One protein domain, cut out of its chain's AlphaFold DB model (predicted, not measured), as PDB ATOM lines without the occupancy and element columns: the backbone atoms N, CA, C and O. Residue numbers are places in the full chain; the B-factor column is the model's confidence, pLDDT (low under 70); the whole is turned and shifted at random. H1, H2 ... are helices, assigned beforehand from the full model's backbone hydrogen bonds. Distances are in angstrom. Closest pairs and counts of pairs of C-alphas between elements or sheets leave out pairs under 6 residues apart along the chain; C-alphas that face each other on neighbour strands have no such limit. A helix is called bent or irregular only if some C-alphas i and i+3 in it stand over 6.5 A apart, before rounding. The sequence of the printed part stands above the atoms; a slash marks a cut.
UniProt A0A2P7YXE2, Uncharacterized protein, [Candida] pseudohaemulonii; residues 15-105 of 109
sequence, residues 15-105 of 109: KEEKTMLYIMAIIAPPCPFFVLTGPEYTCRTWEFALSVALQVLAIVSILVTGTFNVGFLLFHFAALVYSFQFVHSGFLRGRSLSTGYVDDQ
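This is residues 15 to 105 of the 109 residues of an uncharacterized protein of [Candida] pseudohaemulonii (UniProt A0A2P7YXE2). A long helical hairpin of H4 and H5a, side by side, makes most of the body, and H5 bends beyond it into a second arm, H5b, whose residues 96 to 105 stick out free. At the hairpin's open end, H1 packs on residues 80 to 87 of H5a, while short H2 packs on residues 83 to 87 of H5a, with small H3 near H2. The printed part has 91 residues with five named helices, H1 to H5 in order along the chain, and no named strand; the class is all helix. It is only just loose, close to compact, with a radius of gyration of the C-alphas of 14.8 A, and elongated, spanning 52 by 28 by 18 A.

H5, residues 70 to 105, was assigned as one helix by its hydrogen bonds but is bent: C-alphas 88 and 91 are 7.0 A apart. Its arm H5a, residues 70 to 88, measures 26.5 A and begins with C-alpha 70 at (29.600, 18.285, 15.367). Its arm H5b, residues 91 to 105, measures 21.4 A and ends with C-alpha 105 at (60.266, 34.315, -17.098). H4, residues 46 to 65, measures 28.2 A. H1, residues 15 to 27, measures 18.8 A and begins with C-alpha 15 at (29.619, 24.421, -17.975). H2 holds residues 31 to 37 and H3 residues 39 to 42.

H4 and H5a form a helical hairpin; they touch, closest at the C-alphas of Ala 58 and Phe 72, 4.4 A apart, with a shallow tilt of 19 degrees, opposite ways. H5a and H5b stand at a steep tilt of 57 degrees. H1 touches H5a, closest at the C-alphas of Ala 25 and Ser 83, 5.6 A apart, with a shallow tilt of 18 degrees, opposite ways. H2 touches H5a, closest at the C-alphas of Pro 32 and Val 87, 6.9 A apart. H2 touches H1, closest at the C-alphas of Leu 21 and Pro 32, 5.6 A apart, with a steep tilt of 49 degrees. H2 and H4 only just touch, with 3 pairs of C-alphas within 8 A, the closest those of Phe 33 and Phe 48, 6.1 A apart. H3 and H2 are close but not clearly touching, the C-alphas of Phe 34 and Thr 42 being closest at 5.4 A. Among the pairs that stay apart are H1 and H4, and H4 and H5b. Every O i to N i+4 pair is within hydrogen-bond range in H1, H2, H4 and H5a, against 6 of 11 in H5b; H3 is too short for such a pair.

The two C-alphas farthest apart, those of Gly 66 and Asp 103, are 52.4 A apart. Without residues 96 to 105, the body spans 40 by 26 by 17 A. The printed part has no cut, and its four links are tight. The mean pLDDT of the printed part is 78.1, with residues 39 to 44 and 90 to 105 under 70.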
ATOM      1  N   LYS A  15      30.630  24.541 -19.045       80.88
ATOM      2  CA  LYS A  15      29.619  24.421 -17.975       80.88
ATOM      3  C   LYS A  15      29.492  22.985 -17.444       80.88
ATOM      4  O   LYS A  15      29.278  22.794 -16.247       80.88
ATOM      5  N   GLU A  16      29.643  21.997 -18.319       83.00
ATOM      6  CA  GLU A  16      29.547  20.574 -17.982       83.00
ATOM      7  C   GLU A  16      30.766  20.118 -17.172       83.00
ATOM      8  O   GLU A  16      30.609  19.560 -16.086       83.00
ATOM      9  N   GLU A  17      31.978  20.473 -17.608       80.12
ATOM     10  CA  GLU A  17      33.220  20.196 -16.870       80.12
ATOM     11  C   GLU A  17      33.217  20.867 -15.491       80.12
ATOM     12  O   GLU A  17      33.614  20.266 -14.493       80.12
ATOM     13  N   LYS A  18      32.684  22.091 -15.394       80.94
ATOM     14  CA  LYS A  18      32.539  22.783 -14.109       80.94
ATOM     15  C   LYS A  18      31.558  22.064 -13.177       80.94
ATOM     16  O   LYS A  18      31.813  21.972 -11.981       80.94
ATOM     17  N   THR A  19      30.468  21.519 -13.717       83.81
ATOM     18  CA  THR A  19      29.520  20.694 -12.950       83.81
ATOM     19  C   THR A  19      30.190  19.422 -12.433       83.81
ATOM     20  O   THR A  19      30.036  19.082 -11.263       83.81
ATOM     21  N   MET A  20      31.001  18.762 -13.262       85.19
ATOM     22  CA  MET A  20      31.768  17.584 -12.850       85.19
ATOM     23  C   MET A  20      32.767  17.911 -11.729       85.19
ATOM     24  O   MET A  20      32.862  17.160 -10.759       85.19
ATOM     25  N   LEU A  21      33.443  19.063 -11.800       85.44
ATOM     26  CA  LEU A  21      34.333  19.543 -10.736       85.44
ATOM     27  C   LEU A  21      33.582  19.822  -9.427       85.44
ATOM     28  O   LEU A  21      34.103  19.519  -8.356       85.44
ATOM     29  N   TYR A  22      32.354  20.340  -9.488       84.50
ATOM     30  CA  TYR A  22      31.512  20.488  -8.297       84.50
ATOM     31  C   TYR A  22      31.091  19.140  -7.707       84.50
ATOM     32  O   TYR A  22      31.131  18.972  -6.491       84.50
ATOM     33  N   ILE A  23      30.743  18.156  -8.538       86.44
ATOM     34  CA  ILE A  23      30.430  16.798  -8.066       86.44
ATOM     35  C   ILE A  23      31.662  16.173  -7.396       86.44
ATOM     36  O   ILE A  23      31.558  15.600  -6.311       86.44
ATOM     37  N   MET A  24      32.847  16.345  -7.986       85.19
ATOM     38  CA  MET A  24      34.106  15.910  -7.378       85.19
ATOM     39  C   MET A  24      34.385  16.621  -6.053       85.19
ATOM     40  O   MET A  24      34.820  15.962  -5.115       85.19
ATOM     41  N   ALA A  25      34.092  17.921  -5.946       85.25
ATOM     42  CA  ALA A  25      34.239  18.677  -4.702       85.25
ATOM     43  C   ALA A  25      33.380  18.097  -3.569       85.25
ATOM     44  O   ALA A  25      33.827  18.086  -2.426       85.25
ATOM     45  N   ILE A  26      32.181  17.589  -3.885       85.44
ATOM     46  CA  ILE A  26      31.283  16.946  -2.912       85.44
ATOM     47  C   ILE A  26      31.857  15.614  -2.425       85.44
ATOM     48  O   ILE A  26      31.877  15.350  -1.226       85.44
ATOM     49  N   ILE A  27      32.307  14.768  -3.351       84.56
ATOM     50  CA  ILE A  27      32.773  13.411  -3.028       84.56
ATOM     51  C   ILE A  27      34.134  13.462  -2.328       84.56
ATOM     52  O   ILE A  27      34.366  12.784  -1.328       84.56
ATOM     53  N   ALA A  28      35.045  14.262  -2.873       84.56
ATOM     54  CA  ALA A  28      36.418  14.380  -2.424       84.56
ATOM     55  C   ALA A  28      36.874  15.841  -2.567       84.56
ATOM     56  O   ALA A  28      37.429  16.211  -3.606       84.56
ATOM     57  N   PRO A  29      36.728  16.662  -1.510       85.00
ATOM     58  CA  PRO A  29      37.118  18.072  -1.517       85.00
ATOM     59  C   PRO A  29      38.516  18.392  -2.073       85.00
ATOM     60  O   PRO A  29      38.622  19.391  -2.785       85.00
ATOM     61  N   PRO A  30      39.578  17.583  -1.857       85.12
ATOM     62  CA  PRO A  30      40.898  17.887  -2.420       85.12
ATOM     63  C   PRO A  30      41.038  17.555  -3.920       85.12
ATOM     64  O   PRO A  30      41.988  17.998  -4.564       85.12
ATOM     65  N   CYS A  31      40.116  16.786  -4.507       83.50
ATOM     66  CA  CYS A  31      40.237  16.274  -5.875       83.50
ATOM     67  C   CYS A  31      40.147  17.366  -6.964       83.50
ATOM     68  O   CYS A  31      41.002  17.385  -7.850       83.50
ATOM     69  N   PRO A  32      39.211  18.336  -6.902       83.25
ATOM     70  CA  PRO A  32      39.159  19.426  -7.878       83.25
ATOM     71  C   PRO A  32      40.437  20.265  -7.919       83.25
ATOM     72  O   PRO A  32      40.810  20.741  -8.986       83.25
ATOM     73  N   PHE A  33      41.132  20.422  -6.787       80.94
ATOM     74  CA  PHE A  33      42.436  21.086  -6.760       80.94
ATOM     75  C   PHE A  33      43.434  20.307  -7.612       80.94
ATOM     76  O   PHE A  33      43.996  20.866  -8.545       80.94
ATOM     77  N   PHE A  34      43.558  18.997  -7.379       79.94
ATOM     78  CA  PHE A  34      44.442  18.127  -8.154       79.94
ATOM     79  C   PHE A  34      44.186  18.191  -9.662       79.94
ATOM     80  O   PHE A  34      45.124  18.326 -10.452       79.94
ATOM     81  N   VAL A  35      42.912  18.153 -10.051       79.75
ATOM     82  CA  VAL A  35      42.494  18.218 -11.457       79.75
ATOM     83  C   VAL A  35      42.811  19.573 -12.086       79.75
ATOM     84  O   VAL A  35      43.129  19.615 -13.266       79.75
ATOM     85  N   LEU A  36      42.739  20.671 -11.332       74.75
ATOM     86  CA  LEU A  36      42.906  22.028 -11.861       74.75
ATOM     87  C   LEU A  36      44.343  22.564 -11.788       74.75
ATOM     88  O   LEU A  36      44.678  23.483 -12.532       74.75
ATOM     89  N   THR A  37      45.187  22.044 -10.892       70.56
ATOM     90  CA  THR A  37      46.584  22.495 -10.741       70.56
ATOM     91  C   THR A  37      47.606  21.526 -11.331       70.56
ATOM     92  O   THR A  37      48.704  21.952 -11.695       70.56
ATOM     93  N   GLY A  38      47.250  20.246 -11.489       70.69
ATOM     94  CA  GLY A  38      48.118  19.189 -12.016       70.69
ATOM     95  C   GLY A  38      49.024  18.551 -10.951       70.69
ATOM     96  O   GLY A  38      49.388  19.212  -9.976       70.69
ATOM     97  N   PRO A  39      49.420  17.276 -11.108       68.31
ATOM     98  CA  PRO A  39      49.997  16.454 -10.037       68.31
ATOM     99  C   PRO A  39      51.239  17.046  -9.361       68.31
ATOM    100  O   PRO A  39      51.309  17.085  -8.136       68.31
ATOM    101  N   GLU A  40      52.192  17.562 -10.137       66.88
ATOM    102  CA  GLU A  40      53.453  18.091  -9.595       66.88
ATOM    103  C   GLU A  40      53.294  19.428  -8.858       66.88
ATOM    104  O   GLU A  40      54.065  19.748  -7.953       66.88
ATOM    105  N   TYR A  41      52.278  20.211  -9.226       66.88
ATOM    106  CA  TYR A  41      52.053  21.549  -8.676       66.88
ATOM    107  C   TYR A  41      51.045  21.530  -7.530       66.88
ATOM    108  O   TYR A  41      51.180  22.303  -6.585       66.88
ATOM    109  N   THR A  42      50.091  20.598  -7.558       69.25
ATOM    110  CA  THR A  42      49.038  20.456  -6.543       69.25
ATOM    111  C   THR A  42      49.623  20.311  -5.141       69.25
ATOM    112  O   THR A  42      49.242  21.058  -4.241       69.25
ATOM    113  N   CYS A  43      50.622  19.443  -4.961       68.31
ATOM    114  CA  CYS A  43      51.272  19.224  -3.663       68.31
ATOM    115  C   CYS A  43      52.047  20.445  -3.136       68.31
ATOM    116  O   CYS A  43      52.404  20.480  -1.961       68.31
ATOM    117  N   ARG A  44      52.312  21.450  -3.981       67.25
ATOM    118  CA  ARG A  44      52.969  22.712  -3.606       67.25
ATOM    119  C   ARG A  44      51.987  23.851  -3.331       67.25
ATOM    120  O   ARG A  44      52.418  24.936  -2.946       67.25
ATOM    121  N   THR A  45      50.690  23.636  -3.540       72.69
ATOM    122  CA  THR A  45      49.671  24.666  -3.310       72.69
ATOM    123  C   THR A  45      49.193  24.635  -1.864       72.69
ATOM    124  O   THR A  45      48.881  23.579  -1.310       72.69
ATOM    125  N   TRP A  46      49.135  25.814  -1.244       75.62
ATOM    126  CA  TRP A  46      48.610  25.973   0.114       75.62
ATOM    127  C   TRP A  46      47.130  25.608   0.181       75.62
ATOM    128  O   TRP A  46      46.658  25.091   1.188       75.62
ATOM    129  N   GLU A  47      46.413  25.832  -0.912       80.75
ATOM    130  CA  GLU A  47      44.999  25.542  -1.059       80.75
ATOM    131  C   GLU A  47      44.727  24.033  -0.981       80.75
ATOM    132  O   GLU A  47      43.853  23.592  -0.230       80.75
ATOM    133  N   PHE A  48      45.530  23.218  -1.672       83.19
ATOM    134  CA  PHE A  48      45.452  21.765  -1.550       83.19
ATOM    135  C   PHE A  48      45.827  21.296  -0.142       83.19
ATOM    136  O   PHE A  48      45.097  20.499   0.447       83.19
ATOM    137  N   ALA A  49      46.918  21.820   0.427       84.12
ATOM    138  CA  ALA A  49      47.352  21.463   1.777       84.12
ATOM    139  C   ALA A  49      46.266  21.762   2.824       84.12
ATOM    140  O   ALA A  49      45.991  20.925   3.684       84.12
ATOM    141  N   LEU A  50      45.595  22.912   2.714       86.06
ATOM    142  CA  LEU A  50      44.495  23.291   3.595       86.06
ATOM    143  C   LEU A  50      43.277  22.376   3.413       86.06
ATOM    144  O   LEU A  50      42.710  21.913   4.401       86.06
ATOM    145  N   SER A  51      42.898  22.069   2.167       86.38
ATOM    146  CA  SER A  51      41.789  21.148   1.892       86.38
ATOM    147  C   SER A  51      42.059  19.746   2.442       86.38
ATOM    148  O   SER A  51      41.148  19.122   2.985       86.38
ATOM    149  N   VAL A  52      43.291  19.247   2.321       87.50
ATOM    150  CA  VAL A  52      43.696  17.950   2.879       87.50
ATOM    151  C   VAL A  52      43.698  18.001   4.405       87.50
ATOM    152  O   VAL A  52      43.151  17.101   5.038       87.50
ATOM    153  N   ALA A  53      44.246  19.061   5.004       89.06
ATOM    154  CA  ALA A  53      44.285  19.224   6.454       89.06
ATOM    155  C   ALA A  53      42.878  19.230   7.072       89.06
ATOM    156  O   ALA A  53      42.651  18.539   8.060       89.06
ATOM    157  N   LEU A  54      41.914  19.934   6.466       88.56
ATOM    158  CA  LEU A  54      40.517  19.922   6.920       88.56
ATOM    159  C   LEU A  54      39.902  18.517   6.855       88.56
ATOM    160  O   LEU A  54      39.213  18.103   7.787       88.56
ATOM    161  N   GLN A  55      40.196  17.755   5.800       89.31
ATOM    162  CA  GLN A  55      39.709  16.382   5.665       89.31
ATOM    163  C   GLN A  55      40.326  15.443   6.707       89.31
ATOM    164  O   GLN A  55      39.624  14.621   7.295       89.31
ATOM    165  N   VAL A  56      41.625  15.593   6.979       90.44
ATOM    166  CA  VAL A  56      42.320  14.846   8.035       90.44
ATOM    167  C   VAL A  56      41.745  15.201   9.404       90.44
ATOM    168  O   VAL A  56      41.448  14.295  10.177       90.44
ATOM    169  N   LEU A  57      41.510  16.483   9.695       89.38
ATOM    170  CA  LEU A  57      40.888  16.922  10.949       89.38
ATOM    171  C   LEU A  57      39.475  16.357  11.118       89.38
ATOM    172  O   LEU A  57      39.126  15.913  12.213       89.38
ATOM    173  N   ALA A  58      38.687  16.295  10.041       87.44
ATOM    174  CA  ALA A  58      37.381  15.646  10.061       87.44
ATOM    175  C   ALA A  58      37.514  14.161  10.460       87.44
ATOM    176  O   ALA A  58      36.853  13.713  11.396       87.44
ATOM    177  N   ILE A  59      38.428  13.410   9.841       87.94
ATOM    178  CA  ILE A  59      38.655  11.990  10.167       87.94
ATOM    179  C   ILE A  59      39.154  11.819  11.608       87.94
ATOM    180  O   ILE A  59      38.623  10.993  12.350       87.94
ATOM    181  N   VAL A  60      40.131  12.621  12.037       88.94
ATOM    182  CA  VAL A  60      40.661  12.593  13.409       88.94
ATOM    183  C   VAL A  60      39.553  12.871  14.421       88.94
ATOM    184  O   VAL A  60      39.486  12.199  15.447       88.94
ATOM    185  N   SER A  61      38.638  13.798  14.129       86.62
ATOM    186  CA  SER A  61      37.523  14.096  15.030       86.62
ATOM    187  C   SER A  61      36.581  12.899  15.225       86.62
ATOM    188  O   SER A  61      36.130  12.669  16.348       86.62
ATOM    189  N   ILE A  62      36.350  12.086  14.185       89.31
ATOM    190  CA  ILE A  62      35.617  10.818  14.314       89.31
ATOM    191  C   ILE A  62      36.425   9.825  15.152       89.31
ATOM    192  O   ILE A  62      35.872   9.225  16.068       89.31
ATOM    193  N   LEU A  63      37.722   9.665  14.872       89.06
ATOM    194  CA  LEU A  63      38.572   8.696  15.575       89.06
ATOM    195  C   LEU A  63      38.665   8.979  17.080       89.06
ATOM    196  O   LEU A  63      38.580   8.053  17.879       89.06
ATOM    197  N   VAL A  64      38.803  10.249  17.467       87.31
ATOM    198  CA  VAL A  64      38.910  10.663  18.877       87.31
ATOM    199  C   VAL A  64      37.587  10.481  19.622       87.31
ATOM    200  O   VAL A  64      37.581  10.098  20.788       87.31
ATOM    201  N   THR A  65      36.462  10.754  18.962       85.50
ATOM    202  CA  THR A  65      35.141  10.784  19.619       85.50
ATOM    203  C   THR A  65      34.362   9.479  19.445       85.50
ATOM    204  O   THR A  65      33.309   9.301  20.052       85.50
ATOM    205  N   GLY A  66      34.841   8.580  18.583       82.50
ATOM    206  CA  GLY A  66      34.213   7.299  18.257       82.50
ATOM    207  C   GLY A  66      32.869   7.401  17.525       82.50
ATOM    208  O   GLY A  66      32.214   6.383  17.324       82.50
ATOM    209  N   THR A  67      32.425   8.605  17.150       84.50
ATOM    210  CA  THR A  67      31.105   8.861  16.550       84.50
ATOM    211  C   THR A  67      31.153  10.037  15.571       84.50
ATOM    212  O   THR A  67      32.078  10.852  15.598       84.50
ATOM    213  N   PHE A  68      30.134  10.146  14.712       81.62
ATOM    214  CA  PHE A  68      29.893  11.350  13.917       81.62
ATOM    215  C   PHE A  68      29.463  12.489  14.844       81.62
ATOM    216  O   PHE A  68      28.331  12.525  15.322       81.62
ATOM    217  N   ASN A  69      30.383  13.412  15.113       86.12
ATOM    218  CA  ASN A  69      30.162  14.540  16.009       86.12
ATOM    219  C   ASN A  69      30.025  15.863  15.228       86.12
ATOM    220  O   ASN A  69      30.221  15.938  14.012       86.12
ATOM    221  N   VAL A  70      29.708  16.938  15.951       86.88
ATOM    222  CA  VAL A  70      29.600  18.285  15.367       86.88
ATOM    223  C   VAL A  70      30.940  18.754  14.787       86.88
ATOM    224  O   VAL A  70      30.954  19.419  13.756       86.88
ATOM    225  N   GLY A  71      32.069  18.368  15.391       84.75
ATOM    226  CA  GLY A  71      33.404  18.705  14.887       84.75
ATOM    227  C   GLY A  71      33.656  18.163  13.478       84.75
ATOM    228  O   GLY A  71      34.058  18.917  12.595       84.75
ATOM    229  N   PHE A  72      33.340  16.891  13.241       88.56
ATOM    230  CA  PHE A  72      33.410  16.247  11.934       88.56
ATOM    231  C   PHE A  72      32.570  17.005  10.912       88.56
ATOM    232  O   PHE A  72      33.078  17.357   9.850       88.56
ATOM    233  N   LEU A  73      31.309  17.290  11.249       88.62
ATOM    234  CA  LEU A  73      30.402  18.020  10.366       88.62
ATOM    235  C   LEU A  73      30.959  19.401  10.009       88.62
ATOM    236  O   LEU A  73      30.927  19.776   8.840       88.62
ATOM    237  N   LEU A  74      31.515  20.130  10.979       89.88
ATOM    238  CA  LEU A  74      32.094  21.454  10.754       89.88
ATOM    239  C   LEU A  74      33.342  21.404   9.867       89.88
ATOM    240  O   LEU A  74      33.422  22.161   8.903       89.88
ATOM    241  N   PHE A  75      34.297  20.511  10.146       89.31
ATOM    242  CA  PHE A  75      35.510  20.386   9.330       89.31
ATOM    243  C   PHE A  75      35.198  19.892   7.917       89.31
ATOM    244  O   PHE A  75      35.736  20.421   6.943       89.31
ATOM    245  N   HIS A  76      34.287  18.926   7.791       87.31
ATOM    246  CA  HIS A  76      33.856  18.408   6.499       87.31
ATOM    247  C   HIS A  76      33.114  19.477   5.685       87.31
ATOM    248  O   HIS A  76      33.417  19.682   4.511       87.31
ATOM    249  N   PHE A  77      32.201  20.223   6.312       89.12
ATOM    250  CA  PHE A  77      31.498  21.325   5.659       89.12
ATOM    251  C   PHE A  77      32.449  22.458   5.252       89.12
ATOM    252  O   PHE A  77      32.350  22.970   4.140       89.12
ATOM    253  N   ALA A  78      33.416  22.812   6.103       89.44
ATOM    254  CA  ALA A  78      34.437  23.801   5.770       89.44
ATOM    255  C   ALA A  78      35.264  23.376   4.544       89.44
ATOM    256  O   ALA A  78      35.496  24.193   3.653       89.44
ATOM    257  N   ALA A  79      35.653  22.100   4.457       87.75
ATOM    258  CA  ALA A  79      36.373  21.573   3.300       87.75
ATOM    259  C   ALA A  79      35.535  21.627   2.014       87.75
ATOM    260  O   ALA A  79      36.047  22.011   0.960       87.75
ATOM    261  N   LEU A  80      34.241  21.301   2.105       88.81
ATOM    262  CA  LEU A  80      33.304  21.407   0.986       88.81
ATOM    263  C   LEU A  80      33.198  22.850   0.490       88.81
ATOM    264  O   LEU A  80      33.442  23.113  -0.685       88.81
ATOM    265  N   VAL A  81      32.901  23.798   1.382       89.06
ATOM    266  CA  VAL A  81      32.782  25.221   1.028       89.06
ATOM    267  C   VAL A  81      34.070  25.731   0.387       89.06
ATOM    268  O   VAL A  81      34.020  26.402  -0.645       89.06
ATOM    269  N   TYR A  82      35.222  25.362   0.946       87.00
ATOM    270  CA  TYR A  82      36.521  25.765   0.424       87.00
ATOM    271  C   TYR A  82      36.779  25.220  -0.991       87.00
ATOM    272  O   TYR A  82      37.159  25.973  -1.890       87.00
ATOM    273  N   SER A  83      36.496  23.936  -1.225       85.38
ATOM    274  CA  SER A  83      36.627  23.310  -2.546       85.38
ATOM    275  C   SER A  83      35.669  23.923  -3.575       85.38
ATOM    276  O   SER A  83      36.070  24.266  -4.689       85.38
ATOM    277  N   PHE A  84      34.419  24.190  -3.188       87.94
ATOM    278  CA  PHE A  84      33.445  24.877  -4.042       87.94
ATOM    279  C   PHE A  84      33.888  26.292  -4.411       87.94
ATOM    280  O   PHE A  84      33.782  26.695  -5.575       87.94
ATOM    281  N   GLN A  85      34.404  27.048  -3.444       85.56
ATOM    282  CA  GLN A  85      34.922  28.392  -3.675       85.56
ATOM    283  C   GLN A  85      36.116  28.364  -4.636       85.56
ATOM    284  O   GLN A  85      36.228  29.236  -5.508       85.56
ATOM    285  N   PHE A  86      36.968  27.345  -4.530       82.25
ATOM    286  CA  PHE A  86      38.090  27.145  -5.435       82.25
ATOM    287  C   PHE A  86      37.641  26.845  -6.873       82.25
ATOM    288  O   PHE A  86      38.074  27.530  -7.801       82.25
ATOM    289  N   VAL A  87      36.702  25.914  -7.064       80.94
ATOM    290  CA  VAL A  87      36.116  25.616  -8.386       80.94
ATOM    291  C   VAL A  87      35.404  26.843  -8.969       80.94
ATOM    292  O   VAL A  87      35.431  27.083 -10.179       80.94
ATOM    293  N   HIS A  88      34.762  27.652  -8.123       81.75
ATOM    294  CA  HIS A  88      34.029  28.829  -8.575       81.75
ATOM    295  C   HIS A  88      34.939  29.996  -8.979       81.75
ATOM    296  O   HIS A  88      34.739  30.571 -10.050       81.75
ATOM    297  N   SER A  89      35.902  30.344  -8.121       72.19
ATOM    298  CA  SER A  89      36.687  31.587  -8.188       72.19
ATOM    299  C   SER A  89      38.200  31.364  -8.181       72.19
ATOM    300  O   SER A  89      38.935  32.108  -8.832       72.19
ATOM    301  N   GLY A  90      38.666  30.322  -7.489       63.22
ATOM    302  CA  GLY A  90      40.083  29.990  -7.349       63.22
ATOM    303  C   GLY A  90      40.749  29.652  -8.678       63.22
ATOM    304  O   GLY A  90      41.858  30.113  -8.918       63.22
ATOM    305  N   PHE A  91      40.050  28.965  -9.587       63.84
ATOM    306  CA  PHE A  91      40.578  28.672 -10.923       63.84
ATOM    307  C   PHE A  91      40.893  29.944 -11.731       63.84
ATOM    308  O   PHE A  91      41.983  30.095 -12.277       63.84
ATOM    309  N   LEU A  92      39.958  30.900 -11.765       63.84
ATOM    310  CA  LEU A  92      40.142  32.160 -12.497       63.84
ATOM    311  C   LEU A  92      41.224  33.034 -11.854       63.84
ATOM    312  O   LEU A  92      42.051  33.602 -12.564       63.84
ATOM    313  N   ARG A  93      41.237  33.098 -10.517       62.53
ATOM    314  CA  ARG A  93      42.199  33.890  -9.742       62.53
ATOM    315  C   ARG A  93      43.613  33.309  -9.812       62.53
ATOM    316  O   ARG A  93      44.583  34.051  -9.935       62.53
ATOM    317  N   GLY A  94      43.725  31.983  -9.785       59.81
ATOM    318  CA  GLY A  94      44.966  31.252  -9.995       59.81
ATOM    319  C   GLY A  94      45.544  31.527 -11.380       59.81
ATOM    320  O   GLY A  94      46.705  31.912 -11.483       59.81
ATOM    321  N   ARG A  95      44.711  31.444 -12.425       61.19
ATOM    322  CA  ARG A  95      45.118  31.748 -13.803       61.19
ATOM    323  C   ARG A  95      45.571  33.199 -13.984       61.19
ATOM    324  O   ARG A  95      46.591  33.427 -14.621       61.19
ATOM    325  N   SER A  96      44.858  34.173 -13.405       56.25
ATOM    326  CA  SER A  96      45.250  35.592 -13.483       56.25
ATOM    327  C   SER A  96      46.556  35.896 -12.750       56.25
ATOM    328  O   SER A  96      47.304  36.777 -13.159       56.25
ATOM    329  N   LEU A  97      46.834  35.172 -11.659       53.31
ATOM    330  CA  LEU A  97      48.088  35.309 -10.925       53.31
ATOM    331  C   LEU A  97      49.242  34.631 -11.669       53.31
ATOM    332  O   LEU A  97      50.349  35.142 -11.618       53.31
ATOM    333  N   SER A  98      49.007  33.515 -12.370       52.56
ATOM    334  CA  SER A  98      50.057  32.817 -13.123       52.56
ATOM    335  C   SER A  98      50.420  33.495 -14.440       52.56
ATOM    336  O   SER A  98      51.577  33.422 -14.826       52.56
ATOM    337  N   THR A  99      49.483  34.163 -15.123       51.50
ATOM    338  CA  THR A  99      49.798  34.939 -16.338       51.50
ATOM    339  C   THR A  99      50.803  36.056 -16.064       51.50
ATOM    340  O   THR A  99      51.682  36.262 -16.883       51.50
ATOM    341  N   GLY A 100      50.762  36.687 -14.882       45.50
ATOM    342  CA  GLY A 100      51.781  37.670 -14.488       45.50
ATOM    343  C   GLY A 100      53.179  37.076 -14.255       45.50
ATOM    344  O   GLY A 100      54.159  37.780 -14.404       45.50
ATOM    345  N   TYR A 101      53.288  35.777 -13.944       42.69
ATOM    346  CA  TYR A 101      54.576  35.082 -13.786       42.69
ATOM    347  C   TYR A 101      55.142  34.523 -15.102       42.69
ATOM    348  O   TYR A 101      56.295  34.095 -15.122       42.69
ATOM    349  N   VAL A 102      54.334  34.436 -16.167       48.88
ATOM    350  CA  VAL A 102      54.809  33.964 -17.478       48.88
ATOM    351  C   VAL A 102      55.628  35.056 -18.164       48.88
ATOM    352  O   VAL A 102      56.689  34.735 -18.689       48.88
ATOM    353  N   ASP A 103      55.201  36.317 -18.060       48.38
ATOM    354  CA  ASP A 103      55.943  37.460 -18.612       48.38
ATOM    355  C   ASP A 103      57.312  37.633 -17.918       48.38
ATOM    356  O   ASP A 103      58.331  37.789 -18.586       48.38
ATOM    357  N   ASP A 104      57.380  37.462 -16.592       47.22
ATOM    358  CA  ASP A 104      58.629  37.603 -15.818       47.22
ATOM    359  C   ASP A 104      59.686  36.509 -16.104       47.22
ATOM    360  O   ASP A 104      60.843  36.647 -15.703       47.22
ATOM    361  N   GLN A 105      59.321  35.392 -16.751       45.75
ATOM    362  CA  GLN A 105      60.266  34.315 -17.098       45.75
ATOM    363  C   GLN A 105      60.772  34.363 -18.545       45.75
ATOM    364  O   GLN A 105      61.710  33.628 -18.860       45.75
TER     365      GLN A 105